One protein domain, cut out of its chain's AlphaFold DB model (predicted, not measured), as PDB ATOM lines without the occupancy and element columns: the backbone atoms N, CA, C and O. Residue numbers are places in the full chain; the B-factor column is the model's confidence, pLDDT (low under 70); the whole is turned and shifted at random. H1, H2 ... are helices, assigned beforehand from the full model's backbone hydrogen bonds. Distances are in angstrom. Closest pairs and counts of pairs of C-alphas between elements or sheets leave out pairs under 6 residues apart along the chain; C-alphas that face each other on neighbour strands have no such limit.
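This is residues 553 to 621, 633 to 664 and 716 to 761 of the 1167 residues of the protein "Non-specific serine/threonine protein kinase" of Sorangium cellulosum (UniProt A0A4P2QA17). This is an elongated body of helices: at one end H1 crosses H3 and makes a corner with H2 beside their tight link, H2 and H3 form a spreading hairpin, and H4 packs on both H2 and H3. At the other end H5, H7, H8 and H6 form a four-cornered group, with H6 also packing on H3 and H4. You have 147 residues with eight named helices, H1 to H8 in order along the chain, and no named strand; the class is all helix. The whole is compact, with a radius of gyration of the C-alphas of 16.1 A and spans of 52 by 31 by 25 A.

Start with H1, residues 553 to 573; its residues 567 to 570 alone touch H2, residues 576 to 592, closest at the C-alphas of Ala 570 and Leu 576, 5.0 A. Look next at H3, residues 596 to 621, which H1 touches at a steep tilt of 61 degrees, closest at the C-alphas of Val 564 and Phe 610, 5.9 A. H2 and H3 form a helical hairpin at a shallow tilt of 20 degrees, and H2 touches H3 with residues 587 to 591 alone, the C-alphas of Thr 587 and Ala 599 being closest at 6.3 A. H4, residues 634 to 645, touches H2, closest at the C-alphas of Thr 584 and Met 645, 4.7 A, and H3, closest at those of Arg 607 and Asp 638, 6.1 A. H6, residues 716 to 727, touches H3 at a steep tilt of 60 degrees; its closest C-alphas are those of Phe 600 and Gly 721, 5.0 A. H5, residues 648 to 661, touches H7, residues 735 to 744, at a shallow tilt of 16 degrees, the C-alphas of Ala 659 and Cys 741 being closest at 4.8 A. H7 and H8, residues 748 to 761, are a helical hairpin, closest at the C-alphas of His 742 and Arg 751, 5.4 A. H8 touches H6 at 3 degrees, a shallow tilt, the same way, with the C-alphas of Ala 723 and Ile 753 closest at 5.9 A. In H2, H5, H6, H7 and H8 every O i to N i+4 pair is within hydrogen-bond range; in H1 16 of 17 are, in H3 20 of 22, in H4 7 of 8.

Find C-alpha 553 at (126.852, 112.455, 120.206); from there H1 runs 30.5 A to C-alpha 573. H2 covers 24.7 A and H3, the longest helix, 37.0 A. H8 ends at C-alpha 761, (127.005, 138.771, 148.855).

C-alphas 621 and 664, the two farthest apart, are 54.5 A apart. Residues 622 to 632 and 665 to 715 are not printed, with gaps of 13.3 A and 20.8 A between C-alphas. Of the links printed whole, none is long. Mean pLDDT of the printed part is 76.6, with 34 residues under 70, among them 553 to 562 and 615 to 621.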
ATOM      1  N   GLU A 553     126.311 111.100 120.025       49.53
ATOM      2  CA  GLU A 553     126.852 112.455 120.206       49.53
ATOM      3  C   GLU A 553     126.165 113.482 119.284       49.53
ATOM      4  O   GLU A 553     125.700 114.521 119.744       49.53
ATOM      5  N   GLN A 554     126.002 113.151 117.999       51.56
ATOM      6  CA  GLN A 554     125.334 114.008 117.007       51.56
ATOM      7  C   GLN A 554     123.808 114.027 117.182       51.56
ATOM      8  O   GLN A 554     123.145 115.005 116.836       51.56
ATOM      9  N   TRP A 555     123.236 112.958 117.742       55.12
ATOM     10  CA  TRP A 555     121.845 112.942 118.195       55.12
ATOM     11  C   TRP A 555     121.625 113.889 119.377       55.12
ATOM     12  O   TRP A 555     120.643 114.631 119.377       55.12
ATOM     13  N   SER A 556     122.549 113.910 120.343       54.59
ATOM     14  CA  SER A 556     122.547 114.889 121.426       54.59
ATOM     15  C   SER A 556     122.676 116.306 120.875       54.59
ATOM     16  O   SER A 556     121.799 117.112 121.154       54.59
ATOM     17  N   GLU A 557     123.672 116.612 120.036       59.44
ATOM     18  CA  GLU A 557     123.807 117.940 119.406       59.44
ATOM     19  C   GLU A 557     122.493 118.407 118.753       59.44
ATOM     20  O   GLU A 557     122.034 119.519 119.002       59.44
ATOM     21  N   ARG A 558     121.813 117.523 118.013       61.25
ATOM     22  CA  ARG A 558     120.584 117.855 117.271       61.25
ATOM     23  C   ARG A 558     119.322 117.954 118.121       61.25
ATOM     24  O   ARG A 558     118.463 118.777 117.815       61.25
ATOM     25  N   TYR A 559     119.195 117.152 119.177       63.06
ATOM     26  CA  TYR A 559     118.131 117.335 120.171       63.06
ATOM     27  C   TYR A 559     118.279 118.690 120.875       63.06
ATOM     28  O   TYR A 559     117.299 119.388 121.125       63.06
ATOM     29  N   MET A 560     119.524 119.081 121.141       68.31
ATOM     30  CA  MET A 560     119.861 120.318 121.831       68.31
ATOM     31  C   MET A 560     119.653 121.538 120.924       68.31
ATOM     32  O   MET A 560     119.031 122.495 121.369       68.31
ATOM     33  N   ASP A 561     120.050 121.482 119.648       67.00
ATOM     34  CA  ASP A 561     119.696 122.500 118.645       67.00
ATOM     35  C   ASP A 561     118.173 122.668 118.513       67.00
ATOM     36  O   ASP A 561     117.676 123.793 118.514       67.00
ATOM     37  N   ALA A 562     117.409 121.569 118.465       69.00
ATOM     38  CA  ALA A 562     115.947 121.622 118.378       69.00
ATOM     39  C   ALA A 562     115.295 122.242 119.630       69.00
ATOM     40  O   ALA A 562     114.332 123.000 119.514       69.00
ATOM     41  N   LEU A 563     115.833 121.969 120.823       71.12
ATOM     42  CA  LEU A 563     115.391 122.586 122.078       71.12
ATOM     43  C   LEU A 563     115.748 124.083 122.124       71.12
ATOM     44  O   LEU A 563     114.950 124.890 122.598       71.12
ATOM     45  N   VAL A 564     116.901 124.473 121.574       72.50
ATOM     46  CA  VAL A 564     117.310 125.880 121.435       72.50
ATOM     47  C   VAL A 564     116.414 126.637 120.456       72.50
ATOM     48  O   VAL A 564     115.939 127.721 120.795       72.50
ATOM     49  N   ASP A 565     116.141 126.079 119.275       70.81
ATOM     50  CA  ASP A 565     115.230 126.685 118.298       70.81
ATOM     51  C   ASP A 565     113.797 126.777 118.875       70.81
ATOM     52  O   ASP A 565     113.156 127.821 118.750       70.81
ATOM     53  N   GLY A 566     113.337 125.753 119.608       71.94
ATOM     54  CA  GLY A 566     112.058 125.763 120.331       71.94
ATOM     55  C   GLY A 566     111.973 126.823 121.439       71.94
ATOM     56  O   GLY A 566     110.967 127.518 121.546       71.94
ATOM     57  N   TYR A 567     113.041 127.025 122.219       72.88
ATOM     58  CA  TYR A 567     113.128 128.119 123.198       72.88
ATOM     59  C   TYR A 567     113.112 129.489 122.512       72.88
ATOM     60  O   TYR A 567     112.441 130.405 122.981       72.88
ATOM     61  N   VAL A 568     113.840 129.654 121.402       70.94
ATOM     62  CA  VAL A 568     113.869 130.914 120.638       70.94
ATOM     63  C   VAL A 568     112.497 131.241 120.046       70.94
ATOM     64  O   VAL A 568     112.173 132.422 119.909       70.94
ATOM     65  N   ASP A 569     111.682 130.235 119.728       69.88
ATOM     66  CA  ASP A 569     110.318 130.439 119.248       69.88
ATOM     67  C   ASP A 569     109.308 130.688 120.383       69.88
ATOM     68  O   ASP A 569     108.558 131.665 120.325       69.88
ATOM     69  N   ALA A 570     109.371 129.928 121.481       69.56
ATOM     70  CA  ALA A 570     108.594 130.202 122.696       69.56
ATOM     71  C   ALA A 570     108.870 131.618 123.246       69.56
ATOM     72  O   ALA A 570     107.952 132.339 123.627       69.56
ATOM     73  N   ALA A 571     110.123 132.079 123.183       67.62
ATOM     74  CA  ALA A 571     110.524 133.436 123.557       67.62
ATOM     75  C   ALA A 571     110.018 134.548 122.609       67.62
ATOM     76  O   ALA A 571     110.123 135.728 122.949       67.62
ATOM     77  N   ARG A 572     109.499 134.207 121.420       65.94
ATOM     78  CA  ARG A 572     108.835 135.155 120.501       65.94
ATOM     79  C   ARG A 572     107.325 135.198 120.702       65.94
ATOM     80  O   ARG A 572     106.743 136.265 120.536       65.94
ATOM     81  N   HIS A 573     106.718 134.061 121.034       69.50
ATOM     82  CA  HIS A 573     105.269 133.930 121.206       69.50
ATOM     83  C   HIS A 573     104.801 134.240 122.641       69.50
ATOM     84  O   HIS A 573     103.708 134.772 122.820       69.50
ATOM     85  N   GLY A 574     105.669 134.040 123.638       64.19
ATOM     86  CA  GLY A 574     105.428 134.335 125.057       64.19
ATOM     87  C   GLY A 574     105.409 133.091 125.953       64.19
ATOM     88  O   GLY A 574     105.516 133.216 127.169       64.19
ATOM     89  N   ASP A 575     105.349 131.899 125.363       74.12
ATOM     90  CA  ASP A 575     105.080 130.616 126.030       74.12
ATOM     91  C   ASP A 575     106.307 129.973 126.712       74.12
ATOM     92  O   ASP A 575     106.429 128.748 126.795       74.12
ATOM     93  N   LEU A 576     107.251 130.790 127.194       72.25
ATOM     94  CA  LEU A 576     108.533 130.323 127.741       72.25
ATOM     95  C   LEU A 576     108.359 129.373 128.940       72.25
ATOM     96  O   LEU A 576     109.131 128.422 129.095       72.25
ATOM     97  N   ASP A 577     107.315 129.608 129.739       69.50
ATOM     98  CA  ASP A 577     106.997 128.862 130.959       69.50
ATOM     99  C   ASP A 577     106.713 127.374 130.712       69.50
ATOM    100  O   ASP A 577     106.956 126.549 131.595       69.50
ATOM    101  N   LEU A 578     106.253 126.991 129.513       68.56
ATOM    102  CA  LEU A 578     106.015 125.583 129.165       68.56
ATOM    103  C   LEU A 578     107.327 124.787 129.091       68.56
ATOM    104  O   LEU A 578     107.396 123.647 129.555       68.56
ATOM    105  N   LEU A 579     108.377 125.392 128.528       71.19
ATOM    106  CA  LEU A 579     109.674 124.742 128.335       71.19
ATOM    107  C   LEU A 579     110.517 124.803 129.618       71.19
ATOM    108  O   LEU A 579     111.151 123.809 129.979       71.19
ATOM    109  N   THR A 580     110.483 125.920 130.354       76.25
ATOM    110  CA  THR A 580     111.168 126.022 131.654       76.25
ATOM    111  C   THR A 580     110.556 125.086 132.694       76.25
ATOM    112  O   THR A 580     111.310 124.355 133.329       76.25
ATOM    113  N   SER A 581     109.223 124.999 132.809       72.75
ATOM    114  CA  SER A 581     108.556 124.102 133.773       72.75
ATOM    115  C   SER A 581     108.896 122.626 133.544       72.75
ATOM    116  O   SER A 581     109.081 121.878 134.505       72.75
ATOM    117  N   ALA A 582     109.026 122.198 132.282       73.25
ATOM    118  CA  ALA A 582     109.448 120.839 131.944       73.25
ATOM    119  C   ALA A 582     110.898 120.555 132.390       73.25
ATOM    120  O   ALA A 582     111.176 119.489 132.943       73.25
ATOM    121  N   LEU A 583     111.808 121.524 132.217       76.69
ATOM    122  CA  LEU A 583     113.184 121.439 132.719       76.69
ATOM    123  C   LEU A 583     113.244 121.456 134.258       76.69
ATOM    124  O   LEU A 583     114.028 120.700 134.834       76.69
ATOM    125  N   THR A 584     112.407 122.254 134.930       78.00
ATOM    126  CA  THR A 584     112.295 122.265 136.398       78.00
ATOM    127  C   THR A 584     111.847 120.909 136.930       78.00
ATOM    128  O   THR A 584     112.495 120.360 137.819       78.00
ATOM    129  N   ALA A 585     110.787 120.329 136.357       71.06
ATOM    130  CA  ALA A 585     110.277 119.024 136.771       71.06
ATOM    131  C   ALA A 585     111.319 117.908 136.571       71.06
ATOM    132  O   ALA A 585     111.615 117.169 137.510       71.06
ATOM    133  N   TRP A 586     111.946 117.839 135.391       82.50
ATOM    134  CA  TRP A 586     112.988 116.844 135.110       82.50
ATOM    135  C   TRP A 586     114.193 116.962 136.055       82.50
ATOM    136  O   TRP A 586     114.717 115.947 136.522       82.50
ATOM    137  N   THR A 587     114.628 118.190 136.362       76.25
ATOM    138  CA  THR A 587     115.784 118.409 137.245       76.25
ATOM    139  C   THR A 587     115.436 118.119 138.708       76.25
ATOM    140  O   THR A 587     116.263 117.559 139.427       76.25
ATOM    141  N   ALA A 588     114.203 118.405 139.142       70.81
ATOM    142  CA  ALA A 588     113.710 118.009 140.461       70.81
ATOM    143  C   ALA A 588     113.731 116.479 140.642       70.81
ATOM    144  O   ALA A 588     114.224 116.003 141.666       70.81
ATOM    145  N   ASP A 589     113.307 115.712 139.630       68.50
ATOM    146  CA  ASP A 589     113.424 114.247 139.638       68.50
ATOM    147  C   ASP A 589     114.894 113.797 139.762       68.50
ATOM    148  O   ASP A 589     115.202 112.943 140.594       68.50
ATOM    149  N   GLN A 590     115.831 114.399 139.010       74.50
ATOM    150  CA  GLN A 590     117.258 114.042 139.118       74.50
ATOM    151  C   GLN A 590     117.827 114.328 140.515       74.50
ATOM    152  O   GLN A 590     118.633 113.550 141.025       74.50
ATOM    153  N   ILE A 591     117.395 115.414 141.160       67.44
ATOM    154  CA  ILE A 591     117.843 115.798 142.506       67.44
ATOM    155  C   ILE A 591     117.290 114.850 143.575       67.44
ATOM    156  O   ILE A 591     118.032 114.456 144.475       67.44
ATOM    157  N   VAL A 592     116.031 114.415 143.452       65.69
ATOM    158  CA  VAL A 592     115.431 113.378 144.318       65.69
ATOM    159  C   VAL A 592     116.118 112.015 144.138       65.69
ATOM    160  O   VAL A 592     116.176 111.221 145.077       65.69
ATOM    161  N   LEU A 593     116.686 111.757 142.957       57.56
ATOM    162  CA  LEU A 593     117.485 110.571 142.634       57.56
ATOM    163  C   LEU A 593     118.991 110.722 142.954       57.56
ATOM    164  O   LEU A 593     119.770 109.854 142.566       57.56
ATOM    165  N   HIS A 594     119.417 111.808 143.617       64.75
ATOM    166  CA  HIS A 594     120.829 112.157 143.882       64.75
ATOM    167  C   HIS A 594     121.740 112.166 142.624       64.75
ATOM    168  O   HIS A 594     122.960 112.055 142.710       64.75
ATOM    169  N   SER A 595     121.159 112.317 141.429       71.38
ATOM    170  CA  SER A 595     121.835 112.213 140.124       71.38
ATOM    171  C   SER A 595     122.377 113.569 139.643       71.38
ATOM    172  O   SER A 595     122.106 114.016 138.528       71.38
ATOM    173  N   TYR A 596     123.123 114.258 140.513       77.88
ATOM    174  CA  TYR A 596     123.549 115.651 140.303       77.88
ATOM    175  C   TYR A 596     124.494 115.836 139.107       77.88
ATOM    176  O   TYR A 596     124.424 116.856 138.425       77.88
ATOM    177  N   GLU A 597     125.348 114.845 138.837       75.44
ATOM    178  CA  GLU A 597     126.295 114.831 137.712       75.44
ATOM    179  C   GLU A 597     125.560 115.047 136.382       75.44
ATOM    180  O   GLU A 597     125.802 116.039 135.694       75.44
ATOM    181  N   LEU A 598     124.565 114.201 136.089       75.44
ATOM    182  CA  LEU A 598     123.754 114.267 134.871       75.44
ATOM    183  C   LEU A 598     122.996 115.600 134.735       75.44
ATOM    184  O   LEU A 598     122.886 116.147 133.636       75.44
ATOM    185  N   ALA A 599     122.491 116.151 135.843       80.12
ATOM    186  CA  ALA A 599     121.800 117.440 135.836       80.12
ATOM    187  C   ALA A 599     122.737 118.595 135.423       80.12
ATOM    188  O   ALA A 599     122.371 119.426 134.585       80.12
ATOM    189  N   PHE A 600     123.957 118.637 135.971       85.00
ATOM    190  CA  PHE A 600     124.949 119.662 135.629       85.00
ATOM    191  C   PHE A 600     125.589 119.440 134.248       85.00
ATOM    192  O   PHE A 600     125.843 120.416 133.538       85.00
ATOM    193  N   GLU A 601     125.773 118.192 133.803       80.75
ATOM    194  CA  GLU A 601     126.195 117.888 132.428       80.75
ATOM    195  C   GLU A 601     125.186 118.411 131.398       80.75
ATOM    196  O   GLU A 601     125.572 119.133 130.471       80.75
ATOM    197  N   VAL A 602     123.889 118.130 131.584       81.19
ATOM    198  CA  VAL A 602     122.820 118.623 130.698       81.19
ATOM    199  C   VAL A 602     122.765 120.153 130.702       81.19
ATOM    200  O   VAL A 602     122.691 120.758 129.631       81.19
ATOM    201  N   GLN A 603     122.915 120.810 131.858       84.69
ATOM    202  CA  GLN A 603     123.018 122.274 131.936       84.69
ATOM    203  C   GLN A 603     124.221 122.815 131.139       84.69
ATOM    204  O   GLN A 603     124.100 123.791 130.390       84.69
ATOM    205  N   ALA A 604     125.386 122.173 131.260       81.50
ATOM    206  CA  ALA A 604     126.592 122.548 130.531       81.50
ATOM    207  C   ALA A 604     126.469 122.285 129.019       81.50
ATOM    208  O   ALA A 604     127.065 123.006 128.217       81.50
ATOM    209  N   MET A 605     125.713 121.268 128.595       79.62
ATOM    210  CA  MET A 605     125.370 121.041 127.187       79.62
ATOM    211  C   MET A 605     124.390 122.105 126.668       79.62
ATOM    212  O   MET A 605     124.647 122.682 125.612       79.62
ATOM    213  N   LEU A 606     123.334 122.437 127.426       79.75
ATOM    214  CA  LEU A 606     122.331 123.449 127.054       79.75
ATOM    215  C   LEU A 606     123.005 124.787 126.769       79.75
ATOM    216  O   LEU A 606     122.890 125.327 125.669       79.75
ATOM    217  N   ARG A 607     123.803 125.280 127.715       81.50
ATOM    218  CA  ARG A 607     124.504 126.564 127.578       81.50
ATOM    219  C   ARG A 607     125.491 126.601 126.406       81.50
ATOM    220  O   ARG A 607     125.696 127.664 125.826       81.50
ATOM    221  N   ARG A 608     126.078 125.461 126.009       80.25
ATOM    222  CA  ARG A 608     126.929 125.366 124.805       80.25
ATOM    223  C   ARG A 608     126.112 125.474 123.511       80.25
ATOM    224  O   ARG A 608     126.515 126.229 122.629       80.25
ATOM    225  N   ALA A 609     124.963 124.804 123.424       77.69
ATOM    226  CA  ALA A 609     124.070 124.893 122.265       77.69
ATOM    227  C   ALA A 609     123.467 126.307 122.117       77.69
ATOM    228  O   ALA A 609     123.616 126.946 121.072       77.69
ATOM    229  N   PHE A 610     122.900 126.861 123.199       76.75
ATOM    230  CA  PHE A 610     122.371 128.232 123.225       76.75
ATOM    231  C   PHE A 610     123.427 129.275 122.840       76.75
ATOM    232  O   PHE A 610     123.138 130.181 122.056       76.75
ATOM    233  N   ALA A 611     124.661 129.135 123.335       75.31
ATOM    234  CA  ALA A 611     125.768 130.023 122.993       75.31
ATOM    235  C   ALA A 611     126.050 130.090 121.483       75.31
ATOM    236  O   ALA A 611     126.189 131.189 120.951       75.31
ATOM    237  N   GLY A 612     126.136 128.942 120.802       73.94
ATOM    238  CA  GLY A 612     126.402 128.899 119.361       73.94
ATOM    239  C   GLY A 612     125.238 129.454 118.534       73.94
ATOM    240  O   GLY A 612     125.443 130.271 117.632       73.94
ATOM    241  N   ARG A 613     124.005 129.056 118.875       71.94
ATOM    242  CA  ARG A 613     122.809 129.408 118.100       71.94
ATOM    243  C   ARG A 613     122.410 130.881 118.239       71.94
ATOM    244  O   ARG A 613     122.063 131.498 117.231       71.94
ATOM    245  N   LEU A 614     122.493 131.482 119.436       70.38
ATOM    246  CA  LEU A 614     122.153 132.906 119.613       70.38
ATOM    247  C   LEU A 614     123.043 133.813 118.754       70.38
ATOM    248  O   LEU A 614     122.533 134.740 118.123       70.38
ATOM    249  N   ASP A 615     124.343 133.523 118.677       69.50
ATOM    250  CA  ASP A 615     125.280 134.308 117.871       69.50
ATOM    251  C   ASP A 615     124.937 134.226 116.366       69.50
ATOM    252  O   ASP A 615     125.190 135.180 115.627       69.50
ATOM    253  N   GLU A 616     124.349 133.121 115.883       68.25
ATOM    254  CA  GLU A 616     123.811 133.001 114.515       68.25
ATOM    255  C   GLU A 616     122.498 133.764 114.326       68.25
ATOM    256  O   GLU A 616     122.375 134.534 113.370       68.25
ATOM    257  N   VAL A 617     121.535 133.605 115.238       63.66
ATOM    258  CA  VAL A 617     120.229 134.284 115.170       63.66
ATOM    259  C   VAL A 617     120.400 135.806 115.204       63.66
ATOM    260  O   VAL A 617     119.762 136.514 114.424       63.66
ATOM    261  N   GLN A 618     121.316 136.325 116.030       65.44
ATOM    262  CA  GLN A 618     121.626 137.757 116.083       65.44
ATOM    263  C   GLN A 618     122.301 138.261 114.794       65.44
ATOM    264  O   GLN A 618     121.961 139.346 114.315       65.44
ATOM    265  N   ARG A 619     123.191 137.472 114.167       62.47
ATOM    266  CA  ARG A 619     123.763 137.793 112.843       62.47
ATOM    267  C   ARG A 619     122.702 137.790 111.737       62.47
ATOM    268  O   ARG A 619     122.690 138.698 110.907       62.47
ATOM    269  N   ALA A 620     121.790 136.818 111.742       58.12
ATOM    270  CA  ALA A 620     120.690 136.741 110.781       58.12
ATOM    271  C   ALA A 620     119.702 137.912 110.931       58.12
ATOM    272  O   ALA A 620     119.260 138.474 109.927       58.12
ATOM    273  N   ALA A 621     119.408 138.322 112.170       54.94
ATOM    274  CA  ALA A 621     118.593 139.498 112.465       54.94
ATOM    275  C   ALA A 621     119.278 140.805 112.026       54.94
ATOM    276  O   ALA A 621     118.635 141.652 111.419       54.94
ATOM    277  N   SER A 633     119.509 138.409 125.180       74.75
ATOM    278  CA  SER A 633     120.936 138.350 125.476       74.75
ATOM    279  C   SER A 633     121.301 136.976 126.031       74.75
ATOM    280  O   SER A 633     120.578 136.363 126.817       74.75
ATOM    281  N   ARG A 634     122.496 136.505 125.676       75.31
ATOM    282  CA  ARG A 634     123.054 135.243 126.178       75.31
ATOM    283  C   ARG A 634     123.140 135.186 127.714       75.31
ATOM    284  O   ARG A 634     123.069 134.107 128.279       75.31
ATOM    285  N   ARG A 635     123.234 136.340 128.395       76.31
ATOM    286  CA  ARG A 635     123.245 136.469 129.869       76.31
ATOM    287  C   ARG A 635     121.859 136.474 130.524       76.31
ATOM    288  O   ARG A 635     121.772 136.460 131.753       76.31
ATOM    289  N   GLU A 636     120.790 136.564 129.746       77.12
ATOM    290  CA  GLU A 636     119.429 136.306 130.223       77.12
ATOM    291  C   GLU A 636     119.100 134.833 130.000       77.12
ATOM    292  O   GLU A 636     118.752 134.157 130.956       77.12
ATOM    293  N   VAL A 637     119.363 134.296 128.802       78.31
ATOM    294  CA  VAL A 637     119.117 132.878 128.477       78.31
ATOM    295  C   VAL A 637     119.880 131.921 129.405       78.31
ATOM    296  O   VAL A 637     119.252 131.072 130.034       78.31
ATOM    297  N   ASP A 638     121.198 132.095 129.589       78.88
ATOM    298  CA  ASP A 638     121.987 131.286 130.541       78.88
ATOM    299  C   ASP A 638     121.418 131.348 131.975       78.88
ATOM    300  O   ASP A 638     121.505 130.370 132.717       78.88
ATOM    301  N   ARG A 639     120.836 132.492 132.366       81.75
ATOM    302  CA  ARG A 639     120.310 132.743 133.714       81.75
ATOM    303  C   ARG A 639     118.944 132.097 133.912       81.75
ATOM    304  O   ARG A 639     118.765 131.378 134.885       81.75
ATOM    305  N   THR A 640     118.016 132.302 132.978       81.56
ATOM    306  CA  THR A 640     116.676 131.701 132.997       81.56
ATOM    307  C   THR A 640     116.760 130.177 132.981       81.56
ATOM    308  O   THR A 640     116.072 129.526 133.758       81.56
ATOM    309  N   LEU A 641     117.659 129.595 132.176       81.12
ATOM    310  CA  LEU A 641     117.897 128.147 132.169       81.12
ATOM    311  C   LEU A 641     118.468 127.648 133.504       81.12
ATOM    312  O   LEU A 641     118.007 126.635 134.026       81.12
ATOM    313  N   ALA A 642     119.442 128.360 134.080       83.75
ATOM    314  CA  ALA A 642     120.016 127.990 135.371       83.75
ATOM    315  C   ALA A 642     118.996 128.086 136.519       83.75
ATOM    316  O   ALA A 642     118.931 127.166 137.326       83.75
ATOM    317  N   GLN A 643     118.175 129.139 136.555       84.25
ATOM    318  CA  GLN A 643     117.114 129.326 137.551       84.25
ATOM    319  C   GLN A 643     115.971 128.308 137.389       84.25
ATOM    320  O   GLN A 643     115.447 127.825 138.389       84.25
ATOM    321  N   ALA A 644     115.606 127.948 136.152       82.81
ATOM    322  CA  ALA A 644     114.568 126.954 135.879       82.81
ATOM    323  C   ALA A 644     115.009 125.533 136.259       82.81
ATOM    324  O   ALA A 644     114.260 124.811 136.911       82.81
ATOM    325  N   MET A 645     116.220 125.118 135.875       84.81
ATOM    326  CA  MET A 645     116.749 123.799 136.248       84.81
ATOM    327  C   MET A 645     117.076 123.716 137.745       84.81
ATOM    328  O   MET A 645     116.770 122.719 138.391       84.81
ATOM    329  N   PHE A 646     117.681 124.763 138.309       88.75
ATOM    330  CA  PHE A 646     118.184 124.773 139.680       88.75
ATOM    331  C   PHE A 646     117.590 125.939 140.489       88.75
ATOM    332  O   PHE A 646     118.276 126.938 140.732       88.75
ATOM    333  N   PRO A 647     116.325 125.822 140.943       86.12
ATOM    334  CA  PRO A 647     115.742 126.768 141.890       86.12
ATOM    335  C   PRO A 647     116.512 126.792 143.225       86.12
ATOM    336  O   PRO A 647     117.331 125.919 143.524       86.12
ATOM    337  N   VAL A 648     116.245 127.800 144.057       86.75
ATOM    338  CA  VAL A 648     116.982 128.047 145.311       86.75
ATOM    339  C   VAL A 648     116.911 126.841 146.256       86.75
ATOM    340  O   VAL A 648     117.913 126.454 146.850       86.75
ATOM    341  N   GLU A 649     115.753 126.191 146.348       83.19
ATOM    342  CA  GLU A 649     115.516 124.996 147.161       83.19
ATOM    343  C   GLU A 649     116.360 123.803 146.687       83.19
ATOM    344  O   GLU A 649     116.932 123.081 147.505       83.19
ATOM    345  N   ALA A 650     116.480 123.636 145.367       83.44
ATOM    346  CA  ALA A 650     117.280 122.599 144.722       83.44
ATOM    347  C   ALA A 650     118.782 122.816 144.959       83.44
ATOM    348  O   ALA A 650     119.480 121.905 145.406       83.44
ATOM    349  N   LEU A 651     119.278 124.037 144.733       87.69
ATOM    350  CA  LEU A 651     120.676 124.383 145.005       87.69
ATOM    351  C   LEU A 651     121.020 124.279 146.489       87.69
ATOM    352  O   LEU A 651     122.113 123.829 146.829       87.69
ATOM    353  N   LYS A 652     120.094 124.647 147.381       87.19
ATOM    354  CA  LYS A 652     120.282 124.450 148.817       87.19
ATOM    355  C   LYS A 652     120.411 122.966 149.158       87.19
ATOM    356  O   LYS A 652     121.350 122.608 149.857       87.19
ATOM    357  N   ALA A 653     119.525 122.111 148.644       82.62
ATOM    358  CA  ALA A 653     119.600 120.669 148.874       82.62
ATOM    359  C   ALA A 653     120.942 120.080 148.397       82.62
ATOM    360  O   ALA A 653     121.553 119.310 149.128       82.62
ATOM    361  N   ILE A 654     121.443 120.509 147.232       85.62
ATOM    362  CA  ILE A 654     122.761 120.105 146.712       85.62
ATOM    363  C   ILE A 654     123.906 120.596 147.620       85.62
ATOM    364  O   ILE A 654     124.837 119.843 147.891       85.62
ATOM    365  N   LEU A 655     123.858 121.839 148.120       87.56
ATOM    366  CA  LEU A 655     124.880 122.371 149.036       87.56
ATOM    367  C   LEU A 655     124.875 121.670 150.405       87.56
ATOM    368  O   LEU A 655     125.951 121.415 150.951       87.56
ATOM    369  N   ASP A 656     123.692 121.357 150.938       84.31
ATOM    370  CA  ASP A 656     123.505 120.644 152.207       84.31
ATOM    371  C   ASP A 656     123.949 119.160 152.082       84.31
ATOM    372  O   ASP A 656     124.588 118.626 152.993       84.31
ATOM    373  N   ASP A 657     123.696 118.505 150.939       80.50
ATOM    374  CA  ASP A 657     124.164 117.140 150.635       80.50
ATOM    375  C   ASP A 657     125.695 117.098 150.458       80.50
ATOM    376  O   ASP A 657     126.382 116.362 151.164       80.50
ATOM    377  N   LEU A 658     126.280 117.997 149.652       80.38
ATOM    378  CA  LEU A 658     127.741 118.123 149.503       80.38
ATOM    379  C   LEU A 658     128.458 118.409 150.837       80.38
ATOM    380  O   LEU A 658     129.575 117.932 151.053       80.38
ATOM    381  N   ALA A 659     127.822 119.157 151.746       77.06
ATOM    382  CA  ALA A 659     128.348 119.425 153.084       77.06
ATOM    383  C   ALA A 659     128.261 118.215 154.038       77.06
ATOM    384  O   ALA A 659     129.008 118.161 155.017       77.06
ATOM    385  N   THR A 660     127.378 117.246 153.770       72.75
ATOM    386  CA  THR A 660     127.170 116.049 154.609       72.75
ATOM    387  C   THR A 660     127.769 114.766 154.022       72.75
ATOM    388  O   THR A 660     128.067 113.845 154.782       72.75
ATOM    389  N   ALA A 661     128.056 114.730 152.716       61.47
ATOM    390  CA  ALA A 661     128.756 113.642 152.032       61.47
ATOM    391  C   ALA A 661     130.294 113.684 152.193       61.47
ATOM    392  O   ALA A 661     130.945 112.640 152.128       61.47
ATOM    393  N   HIS A 662     130.882 114.867 152.433       57.38
ATOM    394  CA  HIS A 662     132.341 115.065 152.543       57.38
ATOM    395  C   HIS A 662     132.901 115.587 153.900       57.38
ATOM    396  O   HIS A 662     133.936 116.257 153.879       57.38
ATOM    397  N   PRO A 663     132.308 115.317 155.085       42.09
ATOM    398  CA  PRO A 663     132.861 115.785 156.359       42.09
ATOM    399  C   PRO A 663     134.129 115.009 156.760       42.09
ATOM    400  O   PRO A 663     134.162 113.781 156.685       42.09
ATOM    401  N   GLU A 664     135.146 115.712 157.270       47.75
ATOM    402  CA  GLU A 664     136.342 115.100 157.879       47.75
ATOM    403  C   GLU A 664     136.418 115.352 159.404       47.75
ATOM    404  O   GLU A 664     135.613 116.086 159.983       47.75
ATOM    405  N   PRO A 716     134.533 117.369 137.982       75.50
ATOM    406  CA  PRO A 716     134.592 118.720 137.433       75.50
ATOM    407  C   PRO A 716     133.253 119.270 136.923       75.50
ATOM    408  O   PRO A 716     133.038 120.475 137.047       75.50
ATOM    409  N   ALA A 717     132.353 118.433 136.394       72.25
ATOM    410  CA  ALA A 717     131.044 118.845 135.893       72.25
ATOM    411  C   ALA A 717     130.131 119.377 137.008       72.25
ATOM    412  O   ALA A 717     129.499 120.417 136.822       72.25
ATOM    413  N   ILE A 718     130.121 118.738 138.188       80.56
ATOM    414  CA  ILE A 718     129.393 119.243 139.368       80.56
ATOM    415  C   ILE A 718     129.950 120.613 139.763       80.56
ATOM    416  O   ILE A 718     129.199 121.563 139.980       80.56
ATOM    417  N   VAL A 719     131.279 120.723 139.845       83.06
ATOM    418  CA  VAL A 719     131.962 121.934 140.320       83.06
ATOM    419  C   VAL A 719     131.736 123.113 139.365       83.06
ATOM    420  O   VAL A 719     131.392 124.205 139.816       83.06
ATOM    421  N   ASP A 720     131.867 122.901 138.053       82.75
ATOM    422  CA  ASP A 720     131.644 123.945 137.046       82.75
ATOM    423  C   ASP A 720     130.155 124.258 136.817       82.75
ATOM    424  O   ASP A 720     129.816 125.412 136.546       82.75
ATOM    425  N   GLY A 721     129.250 123.285 136.948       82.94
ATOM    426  CA  GLY A 721     127.803 123.516 136.879       82.94
ATOM    427  C   GLY A 721     127.298 124.352 138.056       82.94
ATOM    428  O   GLY A 721     126.663 125.394 137.865       82.94
ATOM    429  N   LEU A 722     127.673 123.966 139.280       87.06
ATOM    430  CA  LEU A 722     127.318 124.682 140.506       87.06
ATOM    431  C   LEU A 722     127.851 126.125 140.510       87.06
ATOM    432  O   LEU A 722     127.141 127.027 140.953       87.06
ATOM    433  N   ALA A 723     129.047 126.373 139.961       86.88
ATOM    434  CA  ALA A 723     129.575 127.729 139.794       86.88
ATOM    435  C   ALA A 723     128.627 128.630 138.989       86.88
ATOM    436  O   ALA A 723     128.263 129.716 139.437       86.88
ATOM    437  N   HIS A 724     128.179 128.157 137.825       83.94
ATOM    438  CA  HIS A 724     127.301 128.928 136.950       83.94
ATOM    439  C   HIS A 724     125.879 129.067 137.507       83.94
ATOM    440  O   HIS A 724     125.254 130.113 137.323       83.94
ATOM    441  N   ALA A 725     125.373 128.058 138.221       86.06
ATOM    442  CA  ALA A 725     124.091 128.163 138.909       86.06
ATOM    443  C   ALA A 725     124.131 129.220 140.034       86.06
ATOM    444  O   ALA A 725     123.225 130.043 140.134       86.06
ATOM    445  N   LEU A 726     125.218 129.274 140.816       87.56
ATOM    446  CA  LEU A 726     125.434 130.307 141.838       87.56
ATOM    447  C   LEU A 726     125.661 131.709 141.243       87.56
ATOM    448  O   LEU A 726     125.236 132.703 141.835       87.56
ATOM    449  N   GLU A 727     126.292 131.822 140.068       86.50
ATOM    450  CA  GLU A 727     126.403 133.099 139.347       86.50
ATOM    451  C   GLU A 727     125.040 133.627 138.867       86.50
ATOM    452  O   GLU A 727     124.815 134.842 138.905       86.50
ATOM    453  N   ALA A 728     124.131 132.735 138.459       84.62
ATOM    454  CA  ALA A 728     122.806 133.068 137.932       84.62
ATOM    455  C   ALA A 728     121.786 133.540 138.988       84.62
ATOM    456  O   ALA A 728     120.721 134.048 138.625       84.62
ATOM    457  N   LEU A 729     122.090 133.404 140.282       85.00
ATOM    458  CA  LEU A 729     121.235 133.913 141.354       85.00
ATOM    459  C   LEU A 729     121.254 135.445 141.402       85.00
ATOM    460  O   LEU A 729     122.308 136.084 141.322       85.00
ATOM    461  N   GLU A 730     120.073 136.037 141.564       80.25
ATOM    462  CA  GLU A 730     119.891 137.491 141.677       80.25
ATOM    463  C   GLU A 730     119.925 137.986 143.128       80.25
ATOM    464  O   GLU A 730     119.956 139.193 143.359       80.25
ATOM    465  N   ASP A 731     120.001 137.070 144.098       82.75
ATOM    466  CA  ASP A 731     120.113 137.375 145.519       82.75
ATOM    467  C   ASP A 731     121.148 136.496 146.255       82.75
ATOM    468  O   ASP A 731     121.740 135.550 145.722       82.75
ATOM    469  N   GLY A 732     121.375 136.844 147.523       81.94
ATOM    470  CA  GLY A 732     122.223 136.098 148.453       81.94
ATOM    471  C   GLY A 732     121.481 135.013 149.243       81.94
ATOM    472  O   GLY A 732     121.892 134.730 150.366       81.94
ATOM    473  N   SER A 733     120.367 134.462 148.746       86.44
ATOM    474  CA  SER A 733     119.530 133.482 149.472       86.44
ATOM    475  C   SER A 733     120.329 132.301 150.037       86.44
ATOM    476  O   SER A 733     120.134 131.911 151.189       86.44
ATOM    477  N   LEU A 734     121.290 131.783 149.267       88.69
ATOM    478  CA  LEU A 734     122.122 130.637 149.642       88.69
ATOM    479  C   LEU A 734     123.350 130.986 150.489       88.69
ATOM    480  O   LEU A 734     124.127 130.090 150.809       88.69
ATOM    481  N   PHE A 735     123.558 132.248 150.879       87.88
ATOM    482  CA  PHE A 735     124.786 132.697 151.552       87.88
ATOM    483  C   PHE A 735     125.158 131.852 152.786       87.88
ATOM    484  O   PHE A 735     126.300 131.405 152.905       87.88
ATOM    485  N   SER A 736     124.185 131.548 153.652       85.69
ATOM    486  CA  SER A 736     124.392 130.696 154.832       85.69
ATOM    487  C   SER A 736     124.768 129.250 154.479       85.69
ATOM    488  O   SER A 736     125.619 128.658 155.146       85.69
ATOM    489  N   ALA A 737     124.161 128.677 153.432       85.56
ATOM    490  CA  ALA A 737     124.461 127.321 152.963       85.56
ATOM    491  C   ALA A 737     125.844 127.261 152.294       85.56
ATOM    492  O   ALA A 737     126.636 126.370 152.587       85.56
ATOM    493  N   ALA A 738     126.194 128.268 151.487       87.75
ATOM    494  CA  ALA A 738     127.515 128.410 150.882       87.75
ATOM    495  C   ALA A 738     128.630 128.523 151.941       87.75
ATOM    496  O   ALA A 738     129.667 127.875 151.804       87.75
ATOM    497  N   CYS A 739     128.401 129.271 153.030       86.38
ATOM    498  CA  CYS A 739     129.344 129.354 154.152       86.38
ATOM    499  C   CYS A 739     129.543 127.999 154.853       86.38
ATOM    500  O   CYS A 739     130.673 127.640 155.185       86.38
ATOM    501  N   GLN A 740     128.464 127.240 155.072       84.88
ATOM    502  CA  GLN A 740     128.519 125.910 155.694       84.88
ATOM    503  C   GLN A 740     129.222 124.894 154.781       84.88
ATOM    504  O   GLN A 740     130.149 124.215 155.219       84.88
ATOM    505  N   CYS A 741     128.865 124.868 153.496       85.50
ATOM    506  CA  CYS A 741     129.471 124.008 152.482       85.50
ATOM    507  C   CYS A 741     130.976 124.301 152.299       85.50
ATOM    508  O   CYS A 741     131.791 123.380 152.339       85.50
ATOM    509  N   HIS A 742     131.389 125.577 152.241       87.31
ATOM    510  CA  HIS A 742     132.810 125.968 152.223       87.31
ATOM    511  C   HIS A 742     133.552 125.501 153.493       87.31
ATOM    512  O   HIS A 742     134.757 125.243 153.452       87.31
ATOM    513  N   GLY A 743     132.867 125.407 154.636       79.19
ATOM    514  CA  GLY A 743     133.441 124.890 155.880       79.19
ATOM    515  C   GLY A 743     133.645 123.374 155.916       79.19
ATOM    516  O   GLY A 743     134.510 122.921 156.660       79.19
ATOM    517  N   ALA A 744     132.881 122.613 155.131       79.50
ATOM    518  CA  ALA A 744     132.915 121.151 155.117       79.50
ATOM    519  C   ALA A 744     133.740 120.562 153.957       79.50
ATOM    520  O   ALA A 744     134.395 119.538 154.125       79.50
ATOM    521  N   VAL A 745     133.710 121.182 152.773       80.62
ATOM    522  CA  VAL A 745     134.155 120.532 151.531       80.62
ATOM    523  C   VAL A 745     135.663 120.642 151.276       80.62
ATOM    524  O   VAL A 745     136.249 121.724 151.216       80.62
ATOM    525  N   GLN A 746     136.291 119.493 151.005       72.94
ATOM    526  CA  GLN A 746     137.730 119.386 150.737       72.94
ATOM    527  C   GLN A 746     138.175 119.987 149.391       72.94
ATOM    528  O   GLN A 746     139.301 120.475 149.293       72.94
ATOM    529  N   SER A 747     137.323 119.990 148.358       81.38
ATOM    530  CA  SER A 747     137.680 120.464 147.009       81.38
ATOM    531  C   SER A 747     138.088 121.943 147.004       81.38
ATOM    532  O   SER A 747     137.306 122.823 147.361       81.38
ATOM    533  N   GLU A 748     139.328 122.222 146.591       81.50
ATOM    534  CA  GLU A 748     139.893 123.578 146.548       81.50
ATOM    535  C   GLU A 748     139.163 124.464 145.532       81.50
ATOM    536  O   GLU A 748     138.693 125.540 145.892       81.50
ATOM    537  N   ARG A 749     138.937 123.955 144.313       81.38
ATOM    538  CA  ARG A 749     138.190 124.643 143.246       81.38
ATOM    539  C   ARG A 749     136.764 125.009 143.677       81.38
ATOM    540  O   ARG A 749     136.298 126.110 143.402       81.38
ATOM    541  N   LEU A 750     136.076 124.118 144.398       84.44
ATOM    542  CA  LEU A 750     134.735 124.408 144.922       84.44
ATOM    543  C   LEU A 750     134.780 125.434 146.069       84.44
ATOM    544  O   LEU A 750     133.930 126.321 146.125       84.44
ATOM    545  N   ARG A 751     135.808 125.406 146.931       86.44
ATOM    546  CA  ARG A 751     136.029 126.476 147.919       86.44
ATOM    547  C   ARG A 751     136.295 127.833 147.255       86.44
ATOM    548  O   ARG A 751     135.740 128.823 147.719       86.44
ATOM    549  N   GLU A 752     137.036 127.901 146.145       86.69
ATOM    550  CA  GLU A 752     137.215 129.141 145.364       86.69
ATOM    551  C   GLU A 752     135.890 129.690 144.805       86.69
ATOM    552  O   GLU A 752     135.624 130.889 144.910       86.69
ATOM    553  N   ILE A 753     135.033 128.818 144.263       87.69
ATOM    554  CA  ILE A 753     133.705 129.169 143.729       87.69
ATOM    555  C   ILE A 753     132.777 129.692 144.834       87.69
ATOM    556  O   ILE A 753     132.195 130.772 144.705       87.69
ATOM    557  N   LEU A 754     132.674 128.966 145.953       89.56
ATOM    558  CA  LEU A 754     131.868 129.388 147.100       89.56
ATOM    559  C   LEU A 754     132.400 130.703 147.687       89.56
ATOM    560  O   LEU A 754     131.613 131.588 148.016       89.56
ATOM    561  N   LEU A 755     133.723 130.889 147.727       89.25
ATOM    562  CA  LEU A 755     134.358 132.140 148.137       89.25
ATOM    563  C   LEU A 755     134.038 133.306 147.186       89.25
ATOM    564  O   LEU A 755     133.848 134.430 147.651       89.25
ATOM    565  N   ALA A 756     133.933 133.076 145.876       86.81
ATOM    566  CA  ALA A 756     133.506 134.102 144.922       86.81
ATOM    567  C   ALA A 756     132.039 134.522 145.147       86.81
ATOM    568  O   ALA A 756     131.750 135.722 145.210       86.81
ATOM    569  N   TYR A 757     131.132 133.562 145.365       90.31
ATOM    570  CA  TYR A 757     129.734 133.841 145.724       90.31
ATOM    571  C   TYR A 757     129.626 134.574 147.077       90.31
ATOM    572  O   TYR A 757     128.926 135.581 147.188       90.31
ATOM    573  N   MET A 758     130.390 134.146 148.087       89.75
ATOM    574  CA  MET A 758     130.460 134.811 149.394       89.75
ATOM    575  C   MET A 758     131.003 136.245 149.278       89.75
ATOM    576  O   MET A 758     130.427 137.150 149.873       89.75
ATOM    577  N   ARG A 759     132.040 136.505 148.464       88.62
ATOM    578  CA  ARG A 759     132.539 137.875 148.199       88.62
ATOM    579  C   ARG A 759     131.474 138.786 147.594       88.62
ATOM    580  O   ARG A 759     131.389 139.947 147.984       88.62
ATOM    581  N   ARG A 760     130.666 138.268 146.664       89.62
ATOM    582  CA  ARG A 760     129.585 139.016 145.999       89.62
ATOM    583  C   ARG A 760     128.468 139.429 146.966       89.62
ATOM    584  O   ARG A 760     127.895 140.499 146.782       89.62
ATOM    585  N   TRP A 761     128.177 138.611 147.980       90.31
ATOM    586  CA  TRP A 761     127.005 138.771 148.855       90.31
ATOM    587  C   TRP A 761     127.306 139.087 150.332       90.31
ATOM    588  O   TRP A 761     126.373 139.238 151.115       90.31
TER     589      TRP A 761